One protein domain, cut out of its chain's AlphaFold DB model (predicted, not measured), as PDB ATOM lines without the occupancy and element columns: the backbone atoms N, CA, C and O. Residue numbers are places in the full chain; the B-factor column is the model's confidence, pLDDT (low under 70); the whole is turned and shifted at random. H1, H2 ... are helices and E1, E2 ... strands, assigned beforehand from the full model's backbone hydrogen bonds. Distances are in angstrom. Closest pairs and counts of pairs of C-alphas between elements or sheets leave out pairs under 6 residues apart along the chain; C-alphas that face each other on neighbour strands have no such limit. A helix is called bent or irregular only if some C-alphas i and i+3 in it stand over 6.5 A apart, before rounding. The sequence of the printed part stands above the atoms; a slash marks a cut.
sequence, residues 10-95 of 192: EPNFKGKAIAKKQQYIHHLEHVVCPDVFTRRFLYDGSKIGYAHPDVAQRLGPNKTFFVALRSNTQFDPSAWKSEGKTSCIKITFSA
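This is residues 10 to 95 of the 192 residues of the protein "DUF1785 domain-containing protein" of Coprinopsis cinerea (strain Okayama-7 / 130 / ATCC MYA-4618 / FGSC 9003) (UniProt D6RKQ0). A two-stranded hairpin, E3 with E4, runs through the middle, and the one long helix, H1, crosses over one of its faces. A smaller hairpin, E1 with E2, and the short helix H2 lie toward one end of the whole; a long loop, residues 68 to 88, has its far part, around Gly 84, at the other end. There are 86 printed residues with two named helices and four named strands, in the order H1 E1 E2 H2 E3 E4; under half of the residues, 40, are in named elements, and the class is mixed, helices and strands. Both sheets, E1 - E2 and E3 - E4, are antiparallel. The whole is compact, with a radius of gyration of the C-alphas of 12.5 A and spans of 37 by 28 by 22 A.

E3, residues 62 to 67, and E4, residues 89 to 94, are each 16.3 A long from first to last C-alpha; E4 ends at C-alpha 94, (31.151, 39.620, 55.651). H1, residues 18 to 32, is 19.7 A long and begins at C-alpha 18, (46.539, 49.454, 50.818). It is irregular, but only just: C-alphas 29 and 32 are 6.6 A apart. E1 is residues 41 to 43, E2 residues 49 to 51. H2 is residues 53 to 59, with C-alpha 53 at (27.102, 48.070, 66.573).

E3 and E4 form an antiparallel hairpin, at 162 degrees between their directions; N 65 and O 91, and N 91 and O 65, are within hydrogen-bond range, at 2.8 A each. The closest C-alphas of H1 and E3 are those of Leu 28 and Val 67, 6.7 A apart. H1 and E4 are near each other, with 5 pairs of C-alphas within 10 A. The closest C-alphas of H1 and E1 are those of Gln 22 and Tyr 43, 7.2 A apart. E1 and E2 form the second antiparallel hairpin, at 169 degrees, with N 42 and O 50 at 2.8 A. From H2, Leu 59 and Phe 93 of E4 are the closest C-alphas, at 7.5 A, and Val 55 and Phe 41 of E1 are the closest, also at 7.5 A. H1 and H2 are apart; E2 and E4 are apart, but only just, at 8.3 A. Every O i to N i+4 pair of H2 is within hydrogen-bond range, and 10 of 11 in H1.

The two C-alphas farthest apart are those of Pro 53 and Gly 84, 36.8 A. The printed part has no cut. The link from E3 to E4 is long, with 21 residues; that from H1 to E1 is short, and the others are tight. The mean pLDDT of the printed part is 87.4; residues 15 to 16 and 82 to 86 are under 70.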
ATOM      1  N   GLU A  10      36.697  43.281  44.327       88.19
ATOM      2  CA  GLU A  10      36.721  42.791  42.949       88.19
ATOM      3  C   GLU A  10      36.702  43.949  41.931       88.19
ATOM      4  O   GLU A  10      35.791  44.784  41.958       88.19
ATOM      5  N   PRO A  11      37.679  44.011  41.005       84.81
ATOM      6  CA  PRO A  11      38.835  43.119  40.904       84.81
ATOM      7  C   PRO A  11      39.798  43.289  42.089       84.81
ATOM      8  O   PRO A  11      39.964  44.387  42.624       84.81
ATOM      9  N   ASN A  12      40.470  42.200  42.473       80.50
ATOM     10  CA  ASN A  12      41.468  42.265  43.533       80.50
ATOM     11  C   ASN A  12      42.642  43.140  43.078       80.50
ATOM     12  O   ASN A  12      43.175  42.992  41.972       80.50
ATOM     13  N   PHE A  13      43.057  44.073  43.927       79.56
ATOM     14  CA  PHE A  13      44.172  44.945  43.602       79.56
ATOM     15  C   PHE A  13      45.487  44.160  43.653       79.56
ATOM     16  O   PHE A  13      45.807  43.524  44.655       79.56
ATOM     17  N   LYS A  14      46.286  44.228  42.582       70.56
ATOM     18  CA  LYS A  14      47.626  43.623  42.559       70.56
ATOM     19  C   LYS A  14      48.575  44.398  43.494       70.56
ATOM     20  O   LYS A  14      48.660  45.621  43.404       70.56
ATOM     21  N   GLY A  15      49.327  43.691  44.343       65.25
ATOM     22  CA  GLY A  15      50.380  44.260  45.202       65.25
ATOM     23  C   GLY A  15      49.884  44.988  46.467       65.25
ATOM     24  O   GLY A  15      48.758  44.795  46.914       65.25
ATOM     25  N   LYS A  16      50.742  45.834  47.067       60.41
ATOM     26  CA  LYS A  16      50.451  46.628  48.285       60.41
ATOM     27  C   LYS A  16      49.514  47.816  48.002       60.41
ATOM     28  O   LYS A  16      49.837  48.961  48.304       60.41
ATOM     29  N   ALA A  17      48.333  47.569  47.443       80.00
ATOM     30  CA  ALA A  17      47.348  48.606  47.125       80.00
ATOM     31  C   ALA A  17      46.535  49.086  48.349       80.00
ATOM     32  O   ALA A  17      45.367  49.446  48.219       80.00
ATOM     33  N   ILE A  18      47.155  49.091  49.533       82.25
ATOM     34  CA  ILE A  18      46.539  49.454  50.818       82.25
ATOM     35  C   ILE A  18      45.902  50.843  50.729       82.25
ATOM     36  O   ILE A  18      44.716  50.995  51.001       82.25
ATOM     37  N   ALA A  19      46.658  51.831  50.238       81.56
ATOM     38  CA  ALA A  19      46.174  53.202  50.084       81.56
ATOM     39  C   ALA A  19      44.942  53.286  49.167       81.56
ATOM     40  O   ALA A  19      43.992  54.006  49.458       81.56
ATOM     41  N   LYS A  20      44.916  52.500  48.081       86.94
ATOM     42  CA  LYS A  20      43.783  52.474  47.151       86.94
ATOM     43  C   LYS A  20      42.547  51.852  47.799       86.94
ATOM     44  O   LYS A  20      41.467  52.419  47.686       86.94
ATOM     45  N   LYS A  21      42.696  50.734  48.517       89.19
ATOM     46  CA  LYS A  21      41.597  50.123  49.285       89.19
ATOM     47  C   LYS A  21      41.039  51.094  50.326       89.19
ATOM     48  O   LYS A  21      39.831  51.298  50.376       89.19
ATOM     49  N   GLN A  22      41.915  51.745  51.094       88.00
ATOM     50  CA  GLN A  22      41.528  52.758  52.079       88.00
ATOM     51  C   GLN A  22      40.779  53.926  51.434       88.00
ATOM     52  O   GLN A  22      39.767  54.361  51.972       88.00
ATOM     53  N   GLN A  23      41.209  54.381  50.254       89.50
ATOM     54  CA  GLN A  23      40.516  55.433  49.511       89.50
ATOM     55  C   GLN A  23      39.091  55.021  49.116       89.50
ATOM     56  O   GLN A  23      38.165  55.814  49.262       89.50
ATOM     57  N   TYR A  24      38.893  53.788  48.643       92.19
ATOM     58  CA  TYR A  24      37.558  53.286  48.308       92.19
ATOM     59  C   TYR A  24      36.657  53.132  49.529       92.19
ATOM     60  O   TYR A  24      35.484  53.478  49.446       92.19
ATOM     61  N   ILE A  25      37.194  52.641  50.647       92.56
ATOM     62  CA  ILE A  25      36.438  52.508  51.898       92.56
ATOM     63  C   ILE A  25      36.048  53.887  52.432       92.56
ATOM     64  O   ILE A  25      34.876  54.118  52.701       92.56
ATOM     65  N   HIS A  26      36.981  54.839  52.458       91.69
ATOM     66  CA  HIS A  26      36.689  56.218  52.842       91.69
ATOM     67  C   HIS A  26      35.606  56.845  51.951       91.69
ATOM     68  O   HIS A  26      34.694  57.505  52.448       91.69
ATOM     69  N   HIS A  27      35.686  56.637  50.633       94.00
ATOM     70  CA  HIS A  27      34.690  57.131  49.678       94.00
ATOM     71  C   HIS A  27      33.319  56.472  49.874       94.00
ATOM     72  O   HIS A  27      32.287  57.139  49.806       94.00
ATOM     73  N   LEU A  28      33.300  55.170  50.161       95.19
ATOM     74  CA  LEU A  28      32.080  54.443  50.487       95.19
ATOM     75  C   LEU A  28      31.418  54.993  51.759       95.19
ATOM     76  O   LEU A  28      30.215  55.246  51.753       95.19
ATOM     77  N   GLU A  29      32.204  55.211  52.810       94.62
ATOM     78  CA  GLU A  29      31.736  55.702  54.109       94.62
ATOM     79  C   GLU A  29      31.173  57.121  54.042       94.62
ATOM     80  O   GLU A  29      30.104  57.381  54.582       94.62
ATOM     81  N   HIS A  30      31.879  58.040  53.383       94.06
ATOM     82  CA  HIS A  30      31.583  59.471  53.495       94.06
ATOM     83  C   HIS A  30      30.774  60.027  52.323       94.06
ATOM     84  O   HIS A  30      30.195  61.103  52.448       94.06
ATOM     85  N   VAL A  31      30.758  59.334  51.180       95.25
ATOM     86  CA  VAL A  31      30.143  59.851  49.949       95.25
ATOM     87  C   VAL A  31      29.032  58.937  49.451       95.25
ATOM     88  O   VAL A  31      27.921  59.405  49.234       95.25
ATOM     89  N   VAL A  32      29.309  57.643  49.266       95.75
ATOM     90  CA  VAL A  32      28.374  56.742  48.568       95.75
ATOM     91  C   VAL A  32      27.274  56.198  49.479       95.75
ATOM     92  O   VAL A  32      26.139  56.043  49.032       95.75
ATOM     93  N   CYS A  33      27.588  55.878  50.737       95.38
ATOM     94  CA  CYS A  33      26.638  55.294  51.688       95.38
ATOM     95  C   CYS A  33      26.744  55.897  53.107       95.38
ATOM     96  O   CYS A  33      26.802  55.132  54.077       95.38
ATOM     97  N   PRO A  34      26.721  57.233  53.281       95.31
ATOM     98  CA  PRO A  34      26.823  57.851  54.610       95.31
ATOM     99  C   PRO A  34      25.729  57.377  55.584       95.31
ATOM    100  O   PRO A  34      25.972  57.232  56.781       95.31
ATOM    101  N   ASP A  35      24.551  57.019  55.069       94.50
ATOM    102  CA  ASP A  35      23.421  56.528  55.870       94.50
ATOM    103  C   ASP A  35      23.635  55.112  56.433       94.50
ATOM    104  O   ASP A  35      22.966  54.692  57.385       94.50
ATOM    105  N   VAL A  36      24.556  54.344  55.845       95.06
ATOM    106  CA  VAL A  36      25.007  53.054  56.386       95.06
ATOM    107  C   VAL A  36      26.094  53.301  57.429       95.06
ATOM    108  O   VAL A  36      26.016  52.786  58.546       95.06
ATOM    109  N   PHE A  37      27.068  54.146  57.093       95.38
ATOM    110  CA  PHE A  37      28.244  54.447  57.909       95.38
ATOM    111  C   PHE A  37      28.025  55.663  58.822       95.38
ATOM    112  O   PHE A  37      28.846  56.567  58.914       95.38
ATOM    113  N   THR A  38      26.908  55.651  59.555       93.81
ATOM    114  CA  THR A  38      26.511  56.738  60.479       93.81
ATOM    115  C   THR A  38      27.468  56.941  61.656       93.81
ATOM    116  O   THR A  38      27.441  57.978  62.317       93.81
ATOM    117  N   ARG A  39      28.314  55.947  61.942       92.19
ATOM    118  CA  ARG A  39      29.364  55.996  62.962       92.19
ATOM    119  C   ARG A  39      30.665  55.423  62.412       92.19
ATOM    120  O   ARG A  39      30.714  54.905  61.302       92.19
ATOM    121  N   ARG A  40      31.725  55.493  63.224       84.81
ATOM    122  CA  ARG A  40      33.061  55.032  62.836       84.81
ATOM    123  C   ARG A  40      33.050  53.564  62.401       84.81
ATOM    124  O   ARG A  40      32.651  52.680  63.162       84.81
ATOM    125  N   PHE A  41      33.584  53.342  61.209       91.31
ATOM    126  CA  PHE A  41      34.082  52.066  60.730       91.31
ATOM    127  C   PHE A  41      35.605  52.182  60.616       91.31
ATOM    128  O   PHE A  41      36.135  53.188  60.146       91.31
ATOM    129  N   LEU A  42      36.328  51.202  61.147       89.00
ATOM    130  CA  LEU A  42      37.786  51.181  61.134       89.00
ATOM    131  C   LEU A  42      38.238  50.095  60.183       89.00
ATOM    132  O   LEU A  42      37.984  48.925  60.440       89.00
ATOM    133  N   TYR A  43      38.961  50.465  59.138       88.31
ATOM    134  CA  TYR A  43      39.518  49.508  58.195       88.31
ATOM    135  C   TYR A  43      41.040  49.449  58.299       88.31
ATOM    136  O   TYR A  43      41.721  50.479  58.257       88.31
ATOM    137  N   ASP A  44      41.584  48.239  58.410       81.75
ATOM    138  CA  ASP A  44      43.026  48.003  58.549       81.75
ATOM    139  C   ASP A  44      43.831  48.250  57.262       81.75
ATOM    140  O   ASP A  44      45.064  48.258  57.289       81.75
ATOM    141  N   GLY A  45      43.146  48.481  56.137       80.81
ATOM    142  CA  GLY A  45      43.762  48.650  54.822       80.81
ATOM    143  C   GLY A  45      44.089  47.335  54.106       80.81
ATOM    144  O   GLY A  45      44.614  47.355  52.990       80.81
ATOM    145  N   SER A  46      43.784  46.202  54.733       82.56
ATOM    146  CA  SER A  46      44.045  44.856  54.248       82.56
ATOM    147  C   SER A  46      42.750  44.061  54.106       82.56
ATOM    148  O   SER A  46      42.263  43.957  52.977       82.56
ATOM    149  N   LYS A  47      42.218  43.519  55.209       83.62
ATOM    150  CA  LYS A  47      41.104  42.555  55.219       83.62
ATOM    151  C   LYS A  47      40.084  42.765  56.333       83.62
ATOM    152  O   LYS A  47      38.935  42.360  56.196       83.62
ATOM    153  N   ILE A  48      40.487  43.371  57.448       85.44
ATOM    154  CA  ILE A  48      39.666  43.416  58.659       85.44
ATOM    155  C   ILE A  48      39.090  44.817  58.842       85.44
ATOM    156  O   ILE A  48      39.805  45.823  58.818       85.44
ATOM    157  N   GLY A  49      37.776  44.859  59.056       88.94
ATOM    158  CA  GLY A  49      37.037  46.045  59.459       88.94
ATOM    159  C   GLY A  49      36.442  45.880  60.856       88.94
ATOM    160  O   GLY A  49      35.949  44.805  61.188       88.94
ATOM    161  N   TYR A  50      36.453  46.939  61.659       89.88
ATOM    162  CA  TYR A  50      35.749  47.011  62.939       89.88
ATOM    163  C   TYR A  50      34.642  48.050  62.828       89.88
ATOM    164  O   TYR A  50      34.899  49.210  62.508       89.88
ATOM    165  N   ALA A  51      33.411  47.635  63.094       91.75
ATOM    166  CA  ALA A  51      32.233  48.480  62.988       91.75
ATOM    167  C   ALA A  51      31.657  48.763  64.375       91.75
ATOM    168  O   ALA A  51      31.617  47.882  65.230       91.75
ATOM    169  N   HIS A  52      31.151  49.978  64.579       92.44
ATOM    170  CA  HIS A  52      30.227  50.233  65.682       92.44
ATOM    171  C   HIS A  52      28.964  49.351  65.535       92.44
ATOM    172  O   HIS A  52      28.533  49.158  64.395       92.44
ATOM    173  N   PRO A  53      28.319  48.891  66.630       91.19
ATOM    174  CA  PRO A  53      27.102  48.070  66.573       91.19
ATOM    175  C   PRO A  53      26.022  48.579  65.601       91.19
ATOM    176  O   PRO A  53      25.593  47.830  64.729       91.19
ATOM    177  N   ASP A  54      25.666  49.869  65.650       94.06
ATOM    178  CA  ASP A  54      24.723  50.495  64.701       94.06
ATOM    179  C   ASP A  54      25.107  50.302  63.219       94.06
ATOM    180  O   ASP A  54      24.248  50.070  62.368       94.06
ATOM    181  N   VAL A  55      26.401  50.402  62.891       95.31
ATOM    182  CA  VAL A  55      26.908  50.203  61.523       95.31
ATOM    183  C   VAL A  55      26.906  48.715  61.180       95.31
ATOM    184  O   VAL A  55      26.468  48.342  60.093       95.31
ATOM    185  N   ALA A  56      27.330  47.856  62.111       92.94
ATOM    186  CA  ALA A  56      27.307  46.404  61.942       92.94
ATOM    187  C   ALA A  56      25.885  45.894  61.657       92.94
ATOM    188  O   ALA A  56      25.688  45.088  60.750       92.94
ATOM    189  N   GLN A  57      24.882  46.426  62.358       93.56
ATOM    190  CA  GLN A  57      23.474  46.102  62.136       93.56
ATOM    191  C   GLN A  57      23.000  46.512  60.732       93.56
ATOM    192  O   GLN A  57      22.292  45.749  60.079       93.56
ATOM    193  N   ARG A  58      23.397  47.696  60.246       95.25
ATOM    194  CA  ARG A  58      23.035  48.192  58.901       95.25
ATOM    195  C   ARG A  58      23.728  47.426  57.775       95.25
ATOM    196  O   ARG A  58      23.143  47.248  56.706       95.25
ATOM    197  N   LEU A  59      24.966  46.988  58.002       93.75
ATOM    198  CA  LEU A  59      25.684  46.107  57.082       93.75
ATOM    199  C   LEU A  59      25.037  44.716  57.054       93.75
ATOM    200  O   LEU A  59      24.848  44.149  55.981       93.75
ATOM    201  N   GLY A  60      24.634  44.186  58.208       92.31
ATOM    202  CA  GLY A  60      24.140  42.818  58.315       92.31
ATOM    203  C   GLY A  60      25.255  41.777  58.119       92.31
ATOM    204  O   GLY A  60      26.440  42.116  58.119       92.31
ATOM    205  N   PRO A  61      24.904  40.485  57.965       90.12
ATOM    206  CA  PRO A  61      25.887  39.398  57.936       90.12
ATOM    207  C   PRO A  61      26.727  39.363  56.655       90.12
ATOM    208  O   PRO A  61      27.867  38.903  56.674       90.12
ATOM    209  N   ASN A  62      26.171  39.830  55.537       91.75
ATOM    210  CA  ASN A  62      26.864  39.929  54.261       91.75
ATOM    211  C   ASN A  62      26.286  41.103  53.465       91.75
ATOM    212  O   ASN A  62      25.074  41.164  53.236       91.75
ATOM    213  N   LYS A  63      27.146  42.033  53.045       93.69
ATOM    214  CA  LYS A  63      26.756  43.207  52.262       93.69
ATOM    215  C   LYS A  63      27.750  43.464  51.153       93.69
ATOM    216  O   LYS A  63      28.952  43.523  51.386       93.69
ATOM    217  N   THR A  64      27.226  43.686  49.956       94.62
ATOM    218  CA  THR A  64      28.020  44.043  48.783       94.62
ATOM    219  C   THR A  64      27.691  45.461  48.331       94.62
ATOM    220  O   THR A  64      26.519  45.834  48.233       94.62
ATOM    221  N   PHE A  65      28.729  46.228  48.014       94.69
ATOM    222  CA  PHE A  65      28.655  47.571  47.455       94.69
ATOM    223  C   PHE A  65      29.371  47.637  46.112       94.69
ATOM    224  O   PHE A  65      30.359  46.940  45.892       94.69
ATOM    225  N   PHE A  66      28.900  48.518  45.235       94.06
ATOM    226  CA  PHE A  66      29.505  48.785  43.932       94.06
ATOM    227  C   PHE A  66      29.934  50.249  43.890       94.06
ATOM    228  O   PHE A  66      29.094  51.152  43.839       94.06
ATOM    229  N   VAL A  67      31.241  50.485  43.985       93.31
ATOM    230  CA  VAL A  67      31.825  51.793  44.300       93.31
ATOM    231  C   VAL A  67      32.761  52.254  43.189       93.31
ATOM    232  O   VAL A  67      33.683  51.542  42.794       93.31
ATOM    233  N   ALA A  68      32.592  53.494  42.735       92.12
ATOM    234  CA  ALA A  68      33.532  54.171  41.848       92.12
ATOM    235  C   ALA A  68      33.982  55.491  42.486       92.12
ATOM    236  O   ALA A  68      33.144  56.302  42.861       92.12
ATOM    237  N   LEU A  69      35.294  55.753  42.542       90.69
ATOM    238  CA  LEU A  69      35.847  56.970  43.173       90.69
ATOM    239  C   LEU A  69      35.402  58.285  42.508       90.69
ATOM    240  O   LEU A  69      35.586  59.352  43.075       90.69
ATOM    241  N   ARG A  70      34.873  58.220  41.282       90.31
ATOM    242  CA  ARG A  70      34.394  59.383  40.517       90.31
ATOM    243  C   ARG A  70      32.867  59.522  40.524       90.31
ATOM    244  O   ARG A  70      32.337  60.288  39.730       90.31
ATOM    245  N   SER A  71      32.170  58.751  41.356       91.00
ATOM    246  CA  SER A  71      30.713  58.789  41.498       91.00
ATOM    247  C   SER A  71      30.335  58.956  42.956       91.00
ATOM    248  O   SER A  71      30.949  58.334  43.816       91.00
ATOM    249  N   ASN A  72      29.289  59.729  43.228       93.81
ATOM    250  CA  ASN A  72      28.787  59.931  44.586       93.81
ATOM    251  C   ASN A  72      27.651  58.967  44.949       93.81
ATOM    252  O   ASN A  72      27.113  59.038  46.044       93.81
ATOM    253  N   THR A  73      27.274  58.072  44.038       91.50
ATOM    254  CA  THR A  73      26.193  57.105  44.235       91.50
ATOM    255  C   THR A  73      26.665  55.687  43.952       91.50
ATOM    256  O   THR A  73      27.656  55.461  43.241       91.50
ATOM    257  N   GLN A  74      25.949  54.723  44.533       88.69
ATOM    258  CA  GLN A  74      26.200  53.308  44.310       88.69
ATOM    259  C   GLN A  74      25.861  52.955  42.860       88.69
ATOM    260  O   GLN A  74      24.839  53.385  42.326       88.69
ATOM    261  N   PHE A  75      26.728  52.174  42.221       88.81
ATOM    262  CA  PHE A  75      26.441  51.662  40.886       88.81
ATOM    263  C   PHE A  75      25.389  50.562  40.947       88.81
ATOM    264  O   PHE A  75      25.358  49.765  41.888       88.81
ATOM    265  N   ASP A  76      24.579  50.490  39.894       84.12
ATOM    266  CA  ASP A  76      23.719  49.336  39.681       84.12
ATOM    267  C   ASP A  76      24.593  48.067  39.575       84.12
ATOM    268  O   ASP A  76      25.562  48.062  38.803       84.12
ATOM    269  N   PRO A  77      24.284  46.994  40.326       84.38
ATOM    270  CA  PRO A  77      25.007  45.727  40.241       84.38
ATOM    271  C   PRO A  77      25.129  45.174  38.814       84.38
ATOM    272  O   PRO A  77      26.144  44.566  38.485       84.38
ATOM    273  N   SER A  78      24.138  45.412  37.949       82.06
ATOM    274  CA  SER A  78      24.136  44.976  36.544       82.06
ATOM    275  C   SER A  78      25.170  45.698  35.673       82.06
ATOM    276  O   SER A  78      25.593  45.171  34.643       82.06
ATOM    277  N   ALA A  79      25.616  46.887  36.091       75.44
ATOM    278  CA  ALA A  79      26.659  47.643  35.405       75.44
ATOM    279  C   ALA A  79      28.072  47.143  35.749       75.44
ATOM    280  O   ALA A  79      29.040  47.503  35.068       75.44
ATOM    281  N   TRP A  80      28.215  46.327  36.797       82.31
ATOM    282  CA  TRP A  80      29.491  45.730  37.160       82.31
ATOM    283  C   TRP A  80      29.806  44.537  36.257       82.31
ATOM    284  O   TRP A  80      28.986  43.648  36.043       82.31
ATOM    285  N   LYS A  81      31.030  44.517  35.730       78.25
ATOM    286  CA  LYS A  81      31.551  43.436  34.894       78.25
ATOM    287  C   LYS A  81      32.800  42.878  35.560       78.25
ATOM    288  O   LYS A  81      33.706  43.639  35.888       78.25
ATOM    289  N   SER A  82      32.851  41.564  35.745       69.50
ATOM    290  CA  SER A  82      34.024  40.874  36.297       69.50
ATOM    291  C   SER A  82      35.243  40.959  35.371       69.50
ATOM    292  O   SER A  82      36.381  40.906  35.835       69.50
ATOM    293  N   GLU A  83      35.011  41.125  34.066       64.62
ATOM    294  CA  GLU A  83      36.038  41.152  33.028       64.62
ATOM    295  C   GLU A  83      36.088  42.514  32.316       64.62
ATOM    296  O   GLU A  83      35.070  43.059  31.881       64.62
ATOM    297  N   GLY A  84      37.300  43.068  32.185       64.56
ATOM    298  CA  GLY A  84      37.572  44.339  31.505       64.56
ATOM    299  C   GLY A  84      37.954  45.499  32.435       64.56
ATOM    300  O   GLY A  84      38.129  45.344  33.642       64.56
ATOM    301  N   LYS A  85      38.139  46.695  31.859       64.06
ATOM    302  CA  LYS A  85      38.376  47.924  32.635       64.06
ATOM    303  C   LYS A  85      37.041  48.459  33.146       64.06
ATOM    304  O   LYS A  85      36.334  49.136  32.404       64.06
ATOM    305  N   THR A  86      36.716  48.204  34.407       66.81
ATOM    306  CA  THR A  86      35.588  48.857  35.081       66.81
ATOM    307  C   THR A  86      36.078  50.058  35.889       66.81
ATOM    308  O   THR A  86      37.127  50.025  36.531       66.81
ATOM    309  N   SER A  87      35.326  51.160  35.858       75.69
ATOM    310  CA  SER A  87      35.539  52.305  36.760       75.69
ATOM    311  C   SER A  87      35.032  52.030  38.184       75.69
ATOM    312  O   SER A  87      35.376  52.756  39.118       75.69
ATOM    313  N   CYS A  88      34.224  50.979  38.328       86.81
ATOM    314  CA  CYS A  88      33.550  50.559  39.541       86.81
ATOM    315  C   CYS A  88      34.150  49.251  40.071       86.81
ATOM    316  O   CYS A  88      34.445  48.338  39.295       86.81
ATOM    317  N   ILE A  89      34.318  49.169  41.386       89.12
ATOM    318  CA  ILE A  89      34.754  47.974  42.103       89.12
ATOM    319  C   ILE A  89      33.603  47.418  42.934       89.12
ATOM    320  O   ILE A  89      32.747  48.167  43.406       89.12
ATOM    321  N   LYS A  90      33.617  46.113  43.163       92.69
ATOM    322  CA  LYS A  90      32.738  45.450  44.118       92.69
ATOM    323  C   LYS A  90      33.471  45.328  45.452       92.69
ATOM    324  O   LYS A  90      34.611  44.870  45.478       92.69
ATOM    325  N   ILE A  91      32.832  45.761  46.533       93.31
ATOM    326  CA  ILE A  91      33.332  45.663  47.908       93.31
ATOM    327  C   ILE A  91      32.358  44.800  48.696       93.31
ATOM    328  O   ILE A  91      31.181  45.143  48.790       93.31
ATOM    329  N   THR A  92      32.838  43.705  49.270       93.88
ATOM    330  CA  THR A  92      32.021  42.768  50.044       93.88
ATOM    331  C   THR A  92      32.459  42.783  51.501       93.88
ATOM    332  O   THR A  92      33.600  42.448  51.811       93.88
ATOM    333  N   PHE A  93      31.543  43.126  52.404       93.38
ATOM    334  CA  PHE A  93      31.708  42.929  53.840       93.38
ATOM    335  C   PHE A  93      31.008  41.646  54.260       93.38
ATOM    336  O   PHE A  93      29.858  41.406  53.896       93.38
ATOM    337  N   SER A  94      31.699  40.831  55.045       91.69
ATOM    338  CA  SER A  94      31.151  39.620  55.651       91.69
ATOM    339  C   SER A  94      31.418  39.655  57.146       91.69
ATOM    340  O   SER A  94      32.527  39.986  57.570       91.69
ATOM    341  N   ALA A  95      30.399  39.341  57.943       89.12
ATOM    342  CA  ALA A  95      30.551  39.239  59.382       89.12
ATOM    343  C   ALA A  95      31.579  38.152  59.714       89.12
ATOM    344  O   ALA A  95      31.504  37.025  59.223       89.12
TER     345      ALA A  95